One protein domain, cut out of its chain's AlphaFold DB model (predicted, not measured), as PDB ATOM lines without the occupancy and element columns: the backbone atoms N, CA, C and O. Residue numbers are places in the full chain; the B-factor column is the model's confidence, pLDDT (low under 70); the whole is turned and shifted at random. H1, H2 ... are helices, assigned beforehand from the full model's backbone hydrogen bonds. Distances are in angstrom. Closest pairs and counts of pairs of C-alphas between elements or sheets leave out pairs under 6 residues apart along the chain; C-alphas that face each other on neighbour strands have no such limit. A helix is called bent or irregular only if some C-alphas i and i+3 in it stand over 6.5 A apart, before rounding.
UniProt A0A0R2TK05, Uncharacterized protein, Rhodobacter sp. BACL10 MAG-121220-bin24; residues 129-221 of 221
ATOM      1  N   ALA A 129     278.618 281.164 250.807       95.50
ATOM      2  CA  ALA A 129     278.163 282.500 250.439       95.50
ATOM      3  C   ALA A 129     277.334 283.137 251.554       95.50
ATOM      4  O   ALA A 129     276.664 282.432 252.312       95.50
ATOM      5  N   VAL A 130     277.317 284.466 251.637       95.94
ATOM      6  CA  VAL A 130     276.491 285.206 252.603       95.94
ATOM      7  C   VAL A 130     275.496 286.107 251.883       95.94
ATOM      8  O   VAL A 130     275.854 287.099 251.249       95.94
ATOM      9  N   TRP A 131     274.211 285.806 252.034       96.31
ATOM     10  CA  TRP A 131     273.139 286.682 251.575       96.31
ATOM     11  C   TRP A 131     272.866 287.800 252.604       96.31
ATOM     12  O   TRP A 131     272.993 287.553 253.810       96.31
ATOM     13  N   PRO A 132     272.485 289.025 252.188       95.12
ATOM     14  CA  PRO A 132     272.324 289.534 250.816       95.12
ATOM     15  C   PRO A 132     273.595 290.188 250.236       95.12
ATOM     16  O   PRO A 132     273.518 290.971 249.294       95.12
ATOM     17  N   PHE A 133     274.768 289.922 250.808       93.75
ATOM     18  CA  PHE A 133     276.020 290.600 250.451       93.75
ATOM     19  C   PHE A 133     276.574 290.128 249.107       93.75
ATOM     20  O   PHE A 133     277.065 290.922 248.306       93.75
ATOM     21  N   GLU A 134     276.454 288.832 248.840       86.94
ATOM     22  CA  GLU A 134     276.924 288.222 247.605       86.94
ATOM     23  C   GLU A 134     275.817 288.138 246.552       86.94
ATOM     24  O   GLU A 134     274.670 287.801 246.843       86.94
ATOM     25  N   ARG A 135     276.174 288.410 245.291       70.06
ATOM     26  CA  ARG A 135     275.222 288.418 244.166       70.06
ATOM     27  C   ARG A 135     274.897 287.022 243.619       70.06
ATOM     28  O   ARG A 135     273.827 286.839 243.054       70.06
ATOM     29  N   ASN A 136     275.787 286.042 243.799       77.12
ATOM     30  CA  ASN A 136     275.700 284.723 243.154       77.12
ATOM     31  C   ASN A 136     275.423 283.582 244.147       77.12
ATOM     32  O   ASN A 136     275.975 282.486 244.029       77.12
ATOM     33  N   ILE A 137     274.540 283.813 245.123       90.25
ATOM     34  CA  ILE A 137     274.189 282.786 246.117       90.25
ATOM     35  C   ILE A 137     273.595 281.518 245.479       90.25
ATOM     36  O   ILE A 137     273.741 280.432 246.028       90.25
ATOM     37  N   SER A 138     272.992 281.627 244.290       86.25
ATOM     38  CA  SER A 138     272.396 280.508 243.545       86.25
ATOM     39  C   SER A 138     273.409 279.470 243.053       86.25
ATOM     40  O   SER A 138     273.029 278.339 242.766       86.25
ATOM     41  N   GLN A 139     274.689 279.836 242.955       88.12
ATOM     42  CA  GLN A 139     275.771 278.933 242.548       88.12
ATOM     43  C   GLN A 139     276.497 278.309 243.749       88.12
ATOM     44  O   GLN A 139     277.383 277.472 243.575       88.12
ATOM     45  N   SER A 140     276.139 278.715 244.968       91.62
ATOM     46  CA  SER A 140     276.836 278.321 246.187       91.62
ATOM     47  C   SER A 140     276.211 277.076 246.803       91.62
ATOM     48  O   SER A 140     274.995 276.969 246.915       91.62
ATOM     49  N   GLN A 141     277.050 276.137 247.244       92.19
ATOM     50  CA  GLN A 141     276.585 274.916 247.919       92.19
ATOM     51  C   GLN A 141     276.037 275.203 249.322       92.19
ATOM     52  O   GLN A 141     275.173 274.487 249.820       92.19
ATOM     53  N   VAL A 142     276.555 276.251 249.968       94.44
ATOM     54  CA  VAL A 142     276.138 276.691 251.297       94.44
ATOM     55  C   VAL A 142     275.880 278.190 251.243       94.44
ATOM     56  O   VAL A 142     276.755 278.950 250.832       94.44
ATOM     57  N   VAL A 143     274.693 278.602 251.688       95.19
ATOM     58  CA  VAL A 143     274.302 280.010 251.816       95.19
ATOM     59  C   VAL A 143     273.989 280.300 253.277       95.19
ATOM     60  O   VAL A 143     273.167 279.628 253.900       95.19
ATOM     61  N   LEU A 144     274.646 281.313 253.826       96.12
ATOM     62  CA  LEU A 144     274.381 281.864 255.144       96.12
ATOM     63  C   LEU A 144     273.406 283.031 255.006       96.12
ATOM     64  O   LEU A 144     273.595 283.920 254.177       96.12
ATOM     65  N   THR A 145     272.381 283.040 255.848       95.62
ATOM     66  CA  THR A 145     271.361 284.088 255.876       95.62
ATOM     67  C   THR A 145     270.931 284.369 257.307       95.62
ATOM     68  O   THR A 145     270.930 283.475 258.155       95.62
ATOM     69  N   GLU A 146     270.559 285.615 257.583       95.62
ATOM     70  CA  GLU A 146     269.971 285.992 258.864       95.62
ATOM     71  C   GLU A 146     268.498 285.569 258.902       95.62
ATOM     72  O   GLU A 146     267.772 285.695 257.914       95.62
ATOM     73  N   VAL A 147     268.058 285.063 260.052       95.12
ATOM     74  CA  VAL A 147     266.671 284.666 260.304       95.12
ATOM     75  C   VAL A 147     266.185 285.279 261.612       95.12
ATOM     76  O   VAL A 147     266.968 285.502 262.535       95.12
ATOM     77  N   TYR A 148     264.880 285.523 261.712       94.44
ATOM     78  CA  TYR A 148     264.264 286.081 262.913       94.44
ATOM     79  C   TYR A 148     263.089 285.199 263.354       94.44
ATOM     80  O   TYR A 148     262.005 285.293 262.779       94.44
ATOM     81  N   PRO A 149     263.256 284.335 264.373       93.50
ATOM     82  CA  PRO A 149     262.231 283.350 264.729       93.50
ATOM     83  C   PRO A 149     260.879 283.941 265.126       93.50
ATOM     84  O   PRO A 149     259.847 283.293 264.975       93.50
ATOM     85  N   SER A 150     260.853 285.194 265.579       92.94
ATOM     86  CA  SER A 150     259.598 285.870 265.900       92.94
ATOM     87  C   SER A 150     258.731 286.227 264.686       92.94
ATOM     88  O   SER A 150     257.603 286.678 264.872       92.94
ATOM     89  N   LEU A 151     259.188 285.973 263.453       95.12
ATOM     90  CA  LEU A 151     258.328 286.020 262.262       95.12
ATOM     91  C   LEU A 151     257.193 284.980 262.309       95.12
ATOM     92  O   LEU A 151     256.161 285.197 261.682       95.12
ATOM     93  N   ILE A 152     257.353 283.899 263.081       96.50
ATOM     94  CA  ILE A 152     256.355 282.833 263.268       96.50
ATOM     95  C   ILE A 152     255.850 282.750 264.722       96.50
ATOM     96  O   ILE A 152     255.454 281.682 265.190       96.50
ATOM     97  N   ASP A 153     255.851 283.878 265.452       95.25
ATOM     98  CA  ASP A 153     255.472 283.964 266.879       95.25
ATOM     99  C   ASP A 153     254.122 283.271 267.184       95.25
ATOM    100  O   ASP A 153     253.968 282.676 268.249       95.25
ATOM    101  N   SER A 154     253.149 283.311 266.265       96.25
ATOM    102  CA  SER A 154     251.840 282.664 266.444       96.25
ATOM    103  C   SER A 154     251.929 281.134 266.474       96.25
ATOM    104  O   SER A 154     251.328 280.508 267.348       96.25
ATOM    105  N   ALA A 155     252.703 280.523 265.574       97.31
ATOM    106  CA  ALA A 155     252.944 279.080 265.573       97.31
ATOM    107  C   ALA A 155     253.747 278.652 266.809       97.31
ATOM    108  O   ALA A 155     253.405 277.669 267.468       97.31
ATOM    109  N   VAL A 156     254.753 279.449 267.183       97.31
ATOM    110  CA  VAL A 156     255.557 279.228 268.393       97.31
ATOM    111  C   VAL A 156     254.685 279.289 269.647       97.31
ATOM    112  O   VAL A 156     254.800 278.425 270.510       97.31
ATOM    113  N   ALA A 157     253.779 280.264 269.753       97.31
ATOM    114  CA  ALA A 157     252.880 280.389 270.898       97.31
ATOM    115  C   ALA A 157     251.967 279.162 271.056       97.31
ATOM    116  O   ALA A 157     251.783 278.688 272.177       97.31
ATOM    117  N   ARG A 158     251.448 278.606 269.951       97.25
ATOM    118  CA  ARG A 158     250.671 277.354 269.980       97.25
ATOM    119  C   ARG A 158     251.506 276.180 270.484       97.25
ATOM    120  O   ARG A 158     251.055 275.445 271.355       97.25
ATOM    121  N   ALA A 159     252.730 276.034 269.980       97.00
ATOM    122  CA  ALA A 159     253.640 274.970 270.394       97.00
ATOM    123  C   ALA A 159     254.031 275.074 271.880       97.00
ATOM    124  O   ALA A 159     254.031 274.072 272.594       97.00
ATOM    125  N   VAL A 160     254.288 276.289 272.373       97.56
ATOM    126  CA  VAL A 160     254.532 276.548 273.801       97.56
ATOM    127  C   VAL A 160     253.294 276.225 274.641       97.56
ATOM    128  O   VAL A 160     253.420 275.596 275.688       97.56
ATOM    129  N   GLY A 161     252.095 276.579 274.167       97.19
ATOM    130  CA  GLY A 161     250.831 276.193 274.805       97.19
ATOM    131  C   GLY A 161     250.623 274.675 274.885       97.19
ATOM    132  O   GLY A 161     249.974 274.197 275.808       97.19
ATOM    133  N   ALA A 162     251.233 273.918 273.971       96.69
ATOM    134  CA  ALA A 162     251.275 272.456 273.978       96.69
ATOM    135  C   ALA A 162     252.454 271.869 274.789       96.69
ATOM    136  O   ALA A 162     252.707 270.668 274.725       96.69
ATOM    137  N   GLY A 163     253.183 272.694 275.549       96.75
ATOM    138  CA  GLY A 163     254.250 272.258 276.456       96.75
ATOM    139  C   GLY A 163     255.665 272.278 275.873       96.75
ATOM    140  O   GLY A 163     256.589 271.798 276.529       96.75
ATOM    141  N   GLN A 164     255.880 272.828 274.672       96.06
ATOM    142  CA  GLN A 164     257.232 272.949 274.117       96.06
ATOM    143  C   GLN A 164     258.033 274.101 274.744       96.06
ATOM    144  O   GLN A 164     257.500 275.159 275.083       96.06
ATOM    145  N   ILE A 165     259.355 273.922 274.832       97.00
ATOM    146  CA  ILE A 165     260.289 274.991 275.210       97.00
ATOM    147  C   ILE A 165     260.352 276.009 274.069       97.00
ATOM    148  O   ILE A 165     260.626 275.644 272.926       97.00
ATOM    149  N   LYS A 166     260.147 277.293 274.383       95.06
ATOM    150  CA  LYS A 166     260.048 278.376 273.392       95.06
ATOM    151  C   LYS A 166     261.203 278.397 272.387       95.06
ATOM    152  O   LYS A 166     260.946 278.417 271.188       95.06
ATOM    153  N   ASP A 167     262.445 278.373 272.859       93.25
ATOM    154  CA  ASP A 167     263.622 278.496 271.986       93.25
ATOM    155  C   ASP A 167     263.795 277.264 271.076       93.25
ATOM    156  O   ASP A 167     264.197 277.381 269.914       93.25
ATOM    157  N   ALA A 168     263.413 276.080 271.572       96.00
ATOM    158  CA  ALA A 168     263.382 274.858 270.774       96.00
ATOM    159  C   ALA A 168     262.299 274.940 269.689       96.00
ATOM    160  O   ALA A 168     262.596 274.705 268.518       96.00
ATOM    161  N   ALA A 169     261.082 275.363 270.053       97.44
ATOM    162  CA  ALA A 169     259.976 275.552 269.116       97.44
ATOM    163  C   ALA A 169     260.317 276.592 268.036       97.44
ATOM    164  O   ALA A 169     260.091 276.351 266.854       97.44
ATOM    165  N   GLN A 170     260.923 277.720 268.420       96.62
ATOM    166  CA  GLN A 170     261.399 278.749 267.491       96.62
ATOM    167  C   GLN A 170     262.352 278.182 266.436       96.62
ATOM    168  O   GLN A 170     262.179 278.442 265.246       96.62
ATOM    169  N   THR A 171     263.337 277.393 266.867       95.62
ATOM    170  CA  THR A 171     264.344 276.818 265.969       95.62
ATOM    171  C   THR A 171     263.742 275.737 265.074       95.62
ATOM    172  O   THR A 171     263.926 275.761 263.859       95.62
ATOM    173  N   GLN A 172     262.998 274.798 265.664       97.31
ATOM    174  CA  GLN A 172     262.436 273.652 264.952       97.31
ATOM    175  C   GLN A 172     261.387 274.073 263.924       97.31
ATOM    176  O   GLN A 172     261.484 273.673 262.767       97.31
ATOM    177  N   LEU A 173     260.418 274.906 264.318       98.19
ATOM    178  CA  LEU A 173     259.348 275.337 263.421       98.19
ATOM    179  C   LEU A 173     259.904 276.192 262.281       98.19
ATOM    180  O   LEU A 173     259.546 275.991 261.127       98.19
ATOM    181  N   LEU A 174     260.837 277.108 262.550       97.94
ATOM    182  CA  LEU A 174     261.404 277.916 261.471       97.94
ATOM    183  C   LEU A 174     262.183 277.060 260.463       97.94
ATOM    184  O   LEU A 174     262.042 277.253 259.257       97.94
ATOM    185  N   ALA A 175     262.962 276.088 260.945       97.25
ATOM    186  CA  ALA A 175     263.669 275.149 260.079       97.25
ATOM    187  C   ALA A 175     262.701 274.287 259.251       97.25
ATOM    188  O   ALA A 175     262.934 274.087 258.060       97.25
ATOM    189  N   GLN A 176     261.601 273.818 259.850       97.81
ATOM    190  CA  GLN A 176     260.557 273.063 259.151       97.81
ATOM    191  C   GLN A 176     259.900 273.890 258.044       97.81
ATOM    192  O   GLN A 176     259.818 273.413 256.915       97.81
ATOM    193  N   ALA A 177     259.510 275.134 258.339       98.06
ATOM    194  CA  ALA A 177     258.908 276.042 257.364       98.06
ATOM    195  C   ALA A 177     259.838 276.268 256.161       98.06
ATOM    196  O   ALA A 177     259.442 276.078 255.012       98.06
ATOM    197  N   LEU A 178     261.103 276.615 256.419       97.12
ATOM    198  CA  LEU A 178     262.091 276.860 255.364       97.12
ATOM    199  C   LEU A 178     262.394 275.594 254.551       97.12
ATOM    200  O   LEU A 178     262.510 275.667 253.329       97.12
ATOM    201  N   ASN A 179     262.479 274.430 255.204       97.06
ATOM    202  CA  ASN A 179     262.675 273.153 254.521       97.06
ATOM    203  C   ASN A 179     261.476 272.788 253.635       97.06
ATOM    204  O   ASN A 179     261.671 272.365 252.499       97.06
ATOM    205  N   HIS A 180     260.246 272.984 254.113       97.56
ATOM    206  CA  HIS A 180     259.054 272.774 253.297       97.56
ATOM    207  C   HIS A 180     259.063 273.707 252.077       97.56
ATOM    208  O   HIS A 180     258.956 273.240 250.946       97.56
ATOM    209  N   MET A 181     259.316 275.007 252.273       96.69
ATOM    210  CA  MET A 181     259.433 275.968 251.167       96.69
ATOM    211  C   MET A 181     260.532 275.596 250.163       96.69
ATOM    212  O   MET A 181     260.392 275.870 248.972       96.69
ATOM    213  N   MET A 182     261.622 274.975 250.616       94.75
ATOM    214  CA  MET A 182     262.656 274.433 249.734       94.75
ATOM    215  C   MET A 182     262.127 273.256 248.904       94.75
ATOM    216  O   MET A 182     262.333 273.235 247.692       94.75
ATOM    217  N   GLN A 183     261.414 272.314 249.532       96.31
ATOM    218  CA  GLN A 183     260.832 271.138 248.871       96.31
ATOM    219  C   GLN A 183     259.792 271.511 247.807       96.31
ATOM    220  O   GLN A 183     259.719 270.848 246.778       96.31
ATOM    221  N   VAL A 184     259.034 272.591 248.021       95.94
ATOM    222  CA  VAL A 184     258.041 273.100 247.055       95.94
ATOM    223  C   VAL A 184     258.577 274.217 246.146       95.94
ATOM    224  O   VAL A 184     257.802 274.911 245.495       95.94
ATOM    225  N   HIS A 185     259.901 274.408 246.089       94.56
ATOM    226  CA  HIS A 185     260.586 275.385 245.226       94.56
ATOM    227  C   HIS A 185     260.183 276.863 245.427       94.56
ATOM    228  O   HIS A 185     260.333 277.685 244.523       94.56
ATOM    229  N   GLN A 186     259.724 277.236 246.621       95.44
ATOM    230  CA  GLN A 186     259.341 278.613 246.969       95.44
ATOM    231  C   GLN A 186     260.418 279.369 247.759       95.44
ATOM    232  O   GLN A 186     260.372 280.594 247.838       95.44
ATOM    233  N   LEU A 187     261.423 278.675 248.307       94.62
ATOM    234  CA  LEU A 187     262.483 279.301 249.109       94.62
ATOM    235  C   LEU A 187     263.232 280.415 248.349       94.62
ATOM    236  O   LEU A 187     263.532 281.454 248.929       94.62
ATOM    237  N   ALA A 188     263.485 280.235 247.047       93.06
ATOM    238  CA  ALA A 188     264.185 281.222 246.215       93.06
ATOM    239  C   ALA A 188     263.496 282.599 246.211       93.06
ATOM    240  O   ALA A 188     264.164 283.632 246.220       93.06
ATOM    241  N   GLN A 189     262.162 282.626 246.275       93.69
ATOM    242  CA  GLN A 189     261.383 283.866 246.272       93.69
ATOM    243  C   GLN A 189     261.641 284.710 247.527       93.69
ATOM    244  O   GLN A 189     261.586 285.935 247.461       93.69
ATOM    245  N   LEU A 190     261.978 284.075 248.657       95.00
ATOM    246  CA  LEU A 190     262.311 284.783 249.895       95.00
ATOM    247  C   LEU A 190     263.633 285.550 249.792       95.00
ATOM    248  O   LEU A 190     263.766 286.606 250.409       95.00
ATOM    249  N   PHE A 191     264.593 285.037 249.018       94.69
ATOM    250  CA  PHE A 191     265.854 285.731 248.757       94.69
ATOM    251  C   PHE A 191     265.661 286.915 247.801       94.69
ATOM    252  O   PHE A 191     266.232 287.981 248.024       94.69
ATOM    253  N   GLU A 192     264.832 286.746 246.765       92.69
ATOM    254  CA  GLU A 192     264.552 287.793 245.770       92.69
ATOM    255  C   GLU A 192     263.695 288.943 246.308       92.69
ATOM    256  O   GLU A 192     263.755 290.053 245.782       92.69
ATOM    257  N   ALA A 193     262.910 288.688 247.355       92.94
ATOM    258  CA  ALA A 193     262.029 289.678 247.959       92.94
ATOM    259  C   ALA A 193     262.751 290.763 248.777       92.94
ATOM    260  O   ALA A 193     262.141 291.784 249.102       92.94
ATOM    261  N   ALA A 194     264.023 290.565 249.142       93.12
ATOM    262  CA  ALA A 194     264.756 291.592 249.875       93.12
ATOM    263  C   ALA A 194     264.978 292.848 249.012       93.12
ATOM    264  O   ALA A 194     265.243 292.736 247.809       93.12
ATOM    265  N   PRO A 195     264.924 294.054 249.607       94.25
ATOM    266  CA  PRO A 195     265.242 295.275 248.882       94.25
ATOM    267  C   PRO A 195     266.672 295.232 248.327       94.25
ATOM    268  O   PRO A 195     267.618 294.900 249.035       94.25
ATOM    269  N   LYS A 196     266.837 295.609 247.056       92.25
ATOM    270  CA  LYS A 196     268.132 295.626 246.355       92.25
ATOM    271  C   LYS A 196     268.765 297.018 246.444       92.25
ATOM    272  O   LYS A 196     268.897 297.709 245.438       92.25
ATOM    273  N   THR A 197     269.058 297.462 247.666       94.88
ATOM    274  CA  THR A 197     269.646 298.783 247.948       94.88
ATOM    275  C   THR A 197     271.062 298.648 248.498       94.88
ATOM    276  O   THR A 197     271.395 297.645 249.130       94.88
ATOM    277  N   ASP A 198     271.886 299.683 248.321       93.06
ATOM    278  CA  ASP A 198     273.237 299.721 248.899       93.06
ATOM    279  C   ASP A 198     273.205 299.586 250.428       93.06
ATOM    280  O   ASP A 198     274.048 298.910 251.014       93.06
ATOM    281  N   GLN A 199     272.178 300.148 251.073       95.38
ATOM    282  CA  GLN A 199     271.971 300.002 252.511       95.38
ATOM    283  C   GLN A 199     271.758 298.536 252.907       95.38
ATOM    284  O   GLN A 199     272.397 298.070 253.844       95.38
ATOM    285  N   VAL A 200     270.938 297.772 252.177       95.38
ATOM    286  CA  VAL A 200     270.765 296.332 252.439       95.38
ATOM    287  C   VAL A 200     272.054 295.553 252.173       95.38
ATOM    288  O   VAL A 200     272.397 294.659 252.947       95.38
ATOM    289  N   HIS A 201     272.809 295.915 251.133       93.69
ATOM    290  CA  HIS A 201     274.118 295.318 250.858       93.69
ATOM    291  C   HIS A 201     275.198 295.698 251.885       93.69
ATOM    292  O   HIS A 201     276.221 295.023 251.946       93.69
ATOM    293  N   SER A 202     274.990 296.723 252.714       95.19
ATOM    294  CA  SER A 202     275.883 297.060 253.831       95.19
ATOM    295  C   SER A 202     275.412 296.434 255.150       95.19
ATOM    296  O   SER A 202     276.191 295.795 255.854       95.19
ATOM    297  N   GLU A 203     274.123 296.549 255.469       96.38
ATOM    298  CA  GLU A 203     273.550 296.198 256.774       96.38
ATOM    299  C   GLU A 203     273.106 294.727 256.877       96.38
ATOM    300  O   GLU A 203     273.109 294.124 257.959       96.38
ATOM    301  N   GLY A 204     272.736 294.126 255.746       95.88
ATOM    302  CA  GLY A 204     272.068 292.831 255.662       95.88
ATOM    303  C   GLY A 204     270.540 292.915 255.737       95.88
ATOM    304  O   GLY A 204     269.949 293.977 255.920       95.88
ATOM    305  N   TRP A 205     269.896 291.756 255.601       96.88
ATOM    306  CA  TRP A 205     268.443 291.610 255.675       96.88
ATOM    307  C   TRP A 205     268.059 290.313 256.377       96.88
ATOM    308  O   TRP A 205     268.840 289.363 256.406       96.88
ATOM    309  N   ILE A 206     266.842 290.268 256.917       96.50
ATOM    310  CA  ILE A 206     266.276 289.072 257.538       96.50
ATOM    311  C   ILE A 206     265.484 288.305 256.477       96.50
ATOM    312  O   ILE A 206     264.561 288.848 255.866       96.50
ATOM    313  N   LEU A 207     265.818 287.031 256.270       96.62
ATOM    314  CA  LEU A 207     265.101 286.180 255.322       96.62
ATOM    315  C   LEU A 207     263.614 286.110 255.686       96.62
ATOM    316  O   LEU A 207     263.259 285.953 256.855       96.62
ATOM    317  N   ALA A 208     262.753 286.205 254.669       95.69
ATOM    318  CA  ALA A 208     261.294 286.190 254.795       95.69
ATOM    319  C   ALA A 208     260.679 287.348 255.602       95.69
ATOM    320  O   ALA A 208     259.494 287.310 255.950       95.69
ATOM    321  N   GLN A 209     261.433 288.413 255.872       95.00
ATOM    322  CA  GLN A 209     260.855 289.643 256.396       95.00
ATOM    323  C   GLN A 209     259.857 290.236 255.389       95.00
ATOM    324  O   GLN A 209     260.213 290.508 254.248       95.00
ATOM    325  N   GLY A 210     258.604 290.423 255.818       94.06
ATOM    326  CA  GLY A 210     257.487 290.801 254.939       94.06
ATOM    327  C   GLY A 210     256.739 289.611 254.320       94.06
ATOM    328  O   GLY A 210     255.710 289.808 253.683       94.06
ATOM    329  N   HIS A 211     257.207 288.379 254.550       95.38
ATOM    330  CA  HIS A 211     256.640 287.132 254.019       95.38
ATOM    331  C   HIS A 211     256.261 286.137 255.133       95.38
ATOM    332  O   HIS A 211     256.293 284.923 254.950       95.38
ATOM    333  N   GLN A 212     255.867 286.646 256.303       95.06
ATOM    334  CA  GLN A 212     255.500 285.845 257.477       95.06
ATOM    335  C   GLN A 212     254.352 284.874 257.182       95.06
ATOM    336  O   GLN A 212     254.371 283.738 257.646       95.06
ATOM    337  N   ALA A 213     253.369 285.303 256.385       95.88
ATOM    338  CA  ALA A 213     252.243 284.461 255.991       95.88
ATOM    339  C   ALA A 213     252.697 283.219 255.206       95.88
ATOM    340  O   ALA A 213     252.163 282.140 255.433       95.88
ATOM    341  N   ALA A 214     253.718 283.348 254.350       95.81
ATOM    342  CA  ALA A 214     254.269 282.217 253.606       95.81
ATOM    343  C   ALA A 214     254.976 281.216 254.535       95.81
ATOM    344  O   ALA A 214     254.766 280.015 254.409       95.81
ATOM    345  N   LEU A 215     255.745 281.705 255.519       96.88
ATOM    346  CA  LEU A 215     256.364 280.841 256.531       96.88
ATOM    347  C   LEU A 215     255.322 280.090 257.372       96.88
ATOM    348  O   LEU A 215     255.521 278.924 257.696       96.88
ATOM    349  N   LEU A 216     254.230 280.759 257.748       97.44
ATOM    350  CA  LEU A 216     253.159 280.141 258.529       97.44
ATOM    351  C   LEU A 216     252.387 279.104 257.708       97.44
ATOM    352  O   LEU A 216     252.160 278.011 258.211       97.44
ATOM    353  N   ALA A 217     252.056 279.409 256.451       96.38
ATOM    354  CA  ALA A 217     251.404 278.461 255.549       96.38
ATOM    355  C   ALA A 217     252.264 277.204 255.329       96.38
ATOM    356  O   ALA A 217     251.753 276.092 255.377       96.38
ATOM    357  N   ALA A 218     253.585 277.363 255.197       96.69
ATOM    358  CA  ALA A 218     254.519 276.244 255.059       96.69
ATOM    359  C   ALA A 218     254.566 275.302 256.282       96.69
ATOM    360  O   ALA A 218     255.090 274.195 256.178       96.69
ATOM    361  N   LEU A 219     254.051 275.722 257.445       96.19
ATOM    362  CA  LEU A 219     253.916 274.867 258.632       96.19
ATOM    363  C   LEU A 219     252.597 274.096 258.682       96.19
ATOM    364  O   LEU A 219     252.450 273.213 259.526       96.19
ATOM    365  N   GLU A 220     251.640 274.444 257.828       91.12
ATOM    366  CA  GLU A 220     250.293 273.869 257.829       91.12
ATOM    367  C   GLU A 220     250.141 272.721 256.815       91.12
ATOM    368  O   GLU A 220     249.253 271.889 257.004       91.12
ATOM    369  N   GLY A 221     251.064 272.598 255.849       72.06
ATOM    370  CA  GLY A 221     251.130 271.496 254.879       72.06
ATOM    371  C   GLY A 221     250.669 271.893 253.488       72.06
ATOM    372  O   GLY A 221     249.440 271.953 253.271       72.06
TER     373      GLY A 221
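What this domain is: This is residues 129 to 221 of the 221 residues of an uncharacterized protein of Rhodobacter sp. BACL10 MAG-121220-bin24 (UniProt A0A0R2TK05). The printed part begins as a loop, residues 129 to 144, which with H4 makes one end of an elongated body; H1, H2 and H5 cross one another toward the other end, with H3 between. It has 93 residues with five named helices, H1 to H5 in order, no named strand, and is all helix. It is compact, radius of gyration of the C-alphas 14.0 A, spanning 42 by 26 by 21 A.

Where its parts are: H1, residues 149 to 161, starts at C-alpha (262.231, 283.350, 264.729), measures 16.8 A and is irregular, C-alphas 151 and 154 being 8.4 A apart. H2, 166 to 183, measures 25.6 A. H3 is 187 to 192, H4 198 to 203, and H5 212 to 217, ending at C-alpha (251.404, 278.461, 255.549).

How they stand to each other: The hub H2 touches H1 with residues 166 to 174 alone, closest C-alphas Pro 149 and Gln 170, 5.4 A, at a steep tilt of 62 degrees. H5 touches H2, closest C-alphas Ala 177 and Leu 215, 5.5 A, about perpendicular at 75 degrees. H4 touches no helix. O i to N i+4 pairs are within hydrogen-bond range throughout H2, H4 and H5, but 6 of 9 in H1 and 1 of 2 in H3.

The domain as a whole: The farthest C-alphas, Gly 163 and Asp 198, are 43.3 A apart. The printed part has no cut, no link between helices is long, and no printed residue is under 70 in pLDDT.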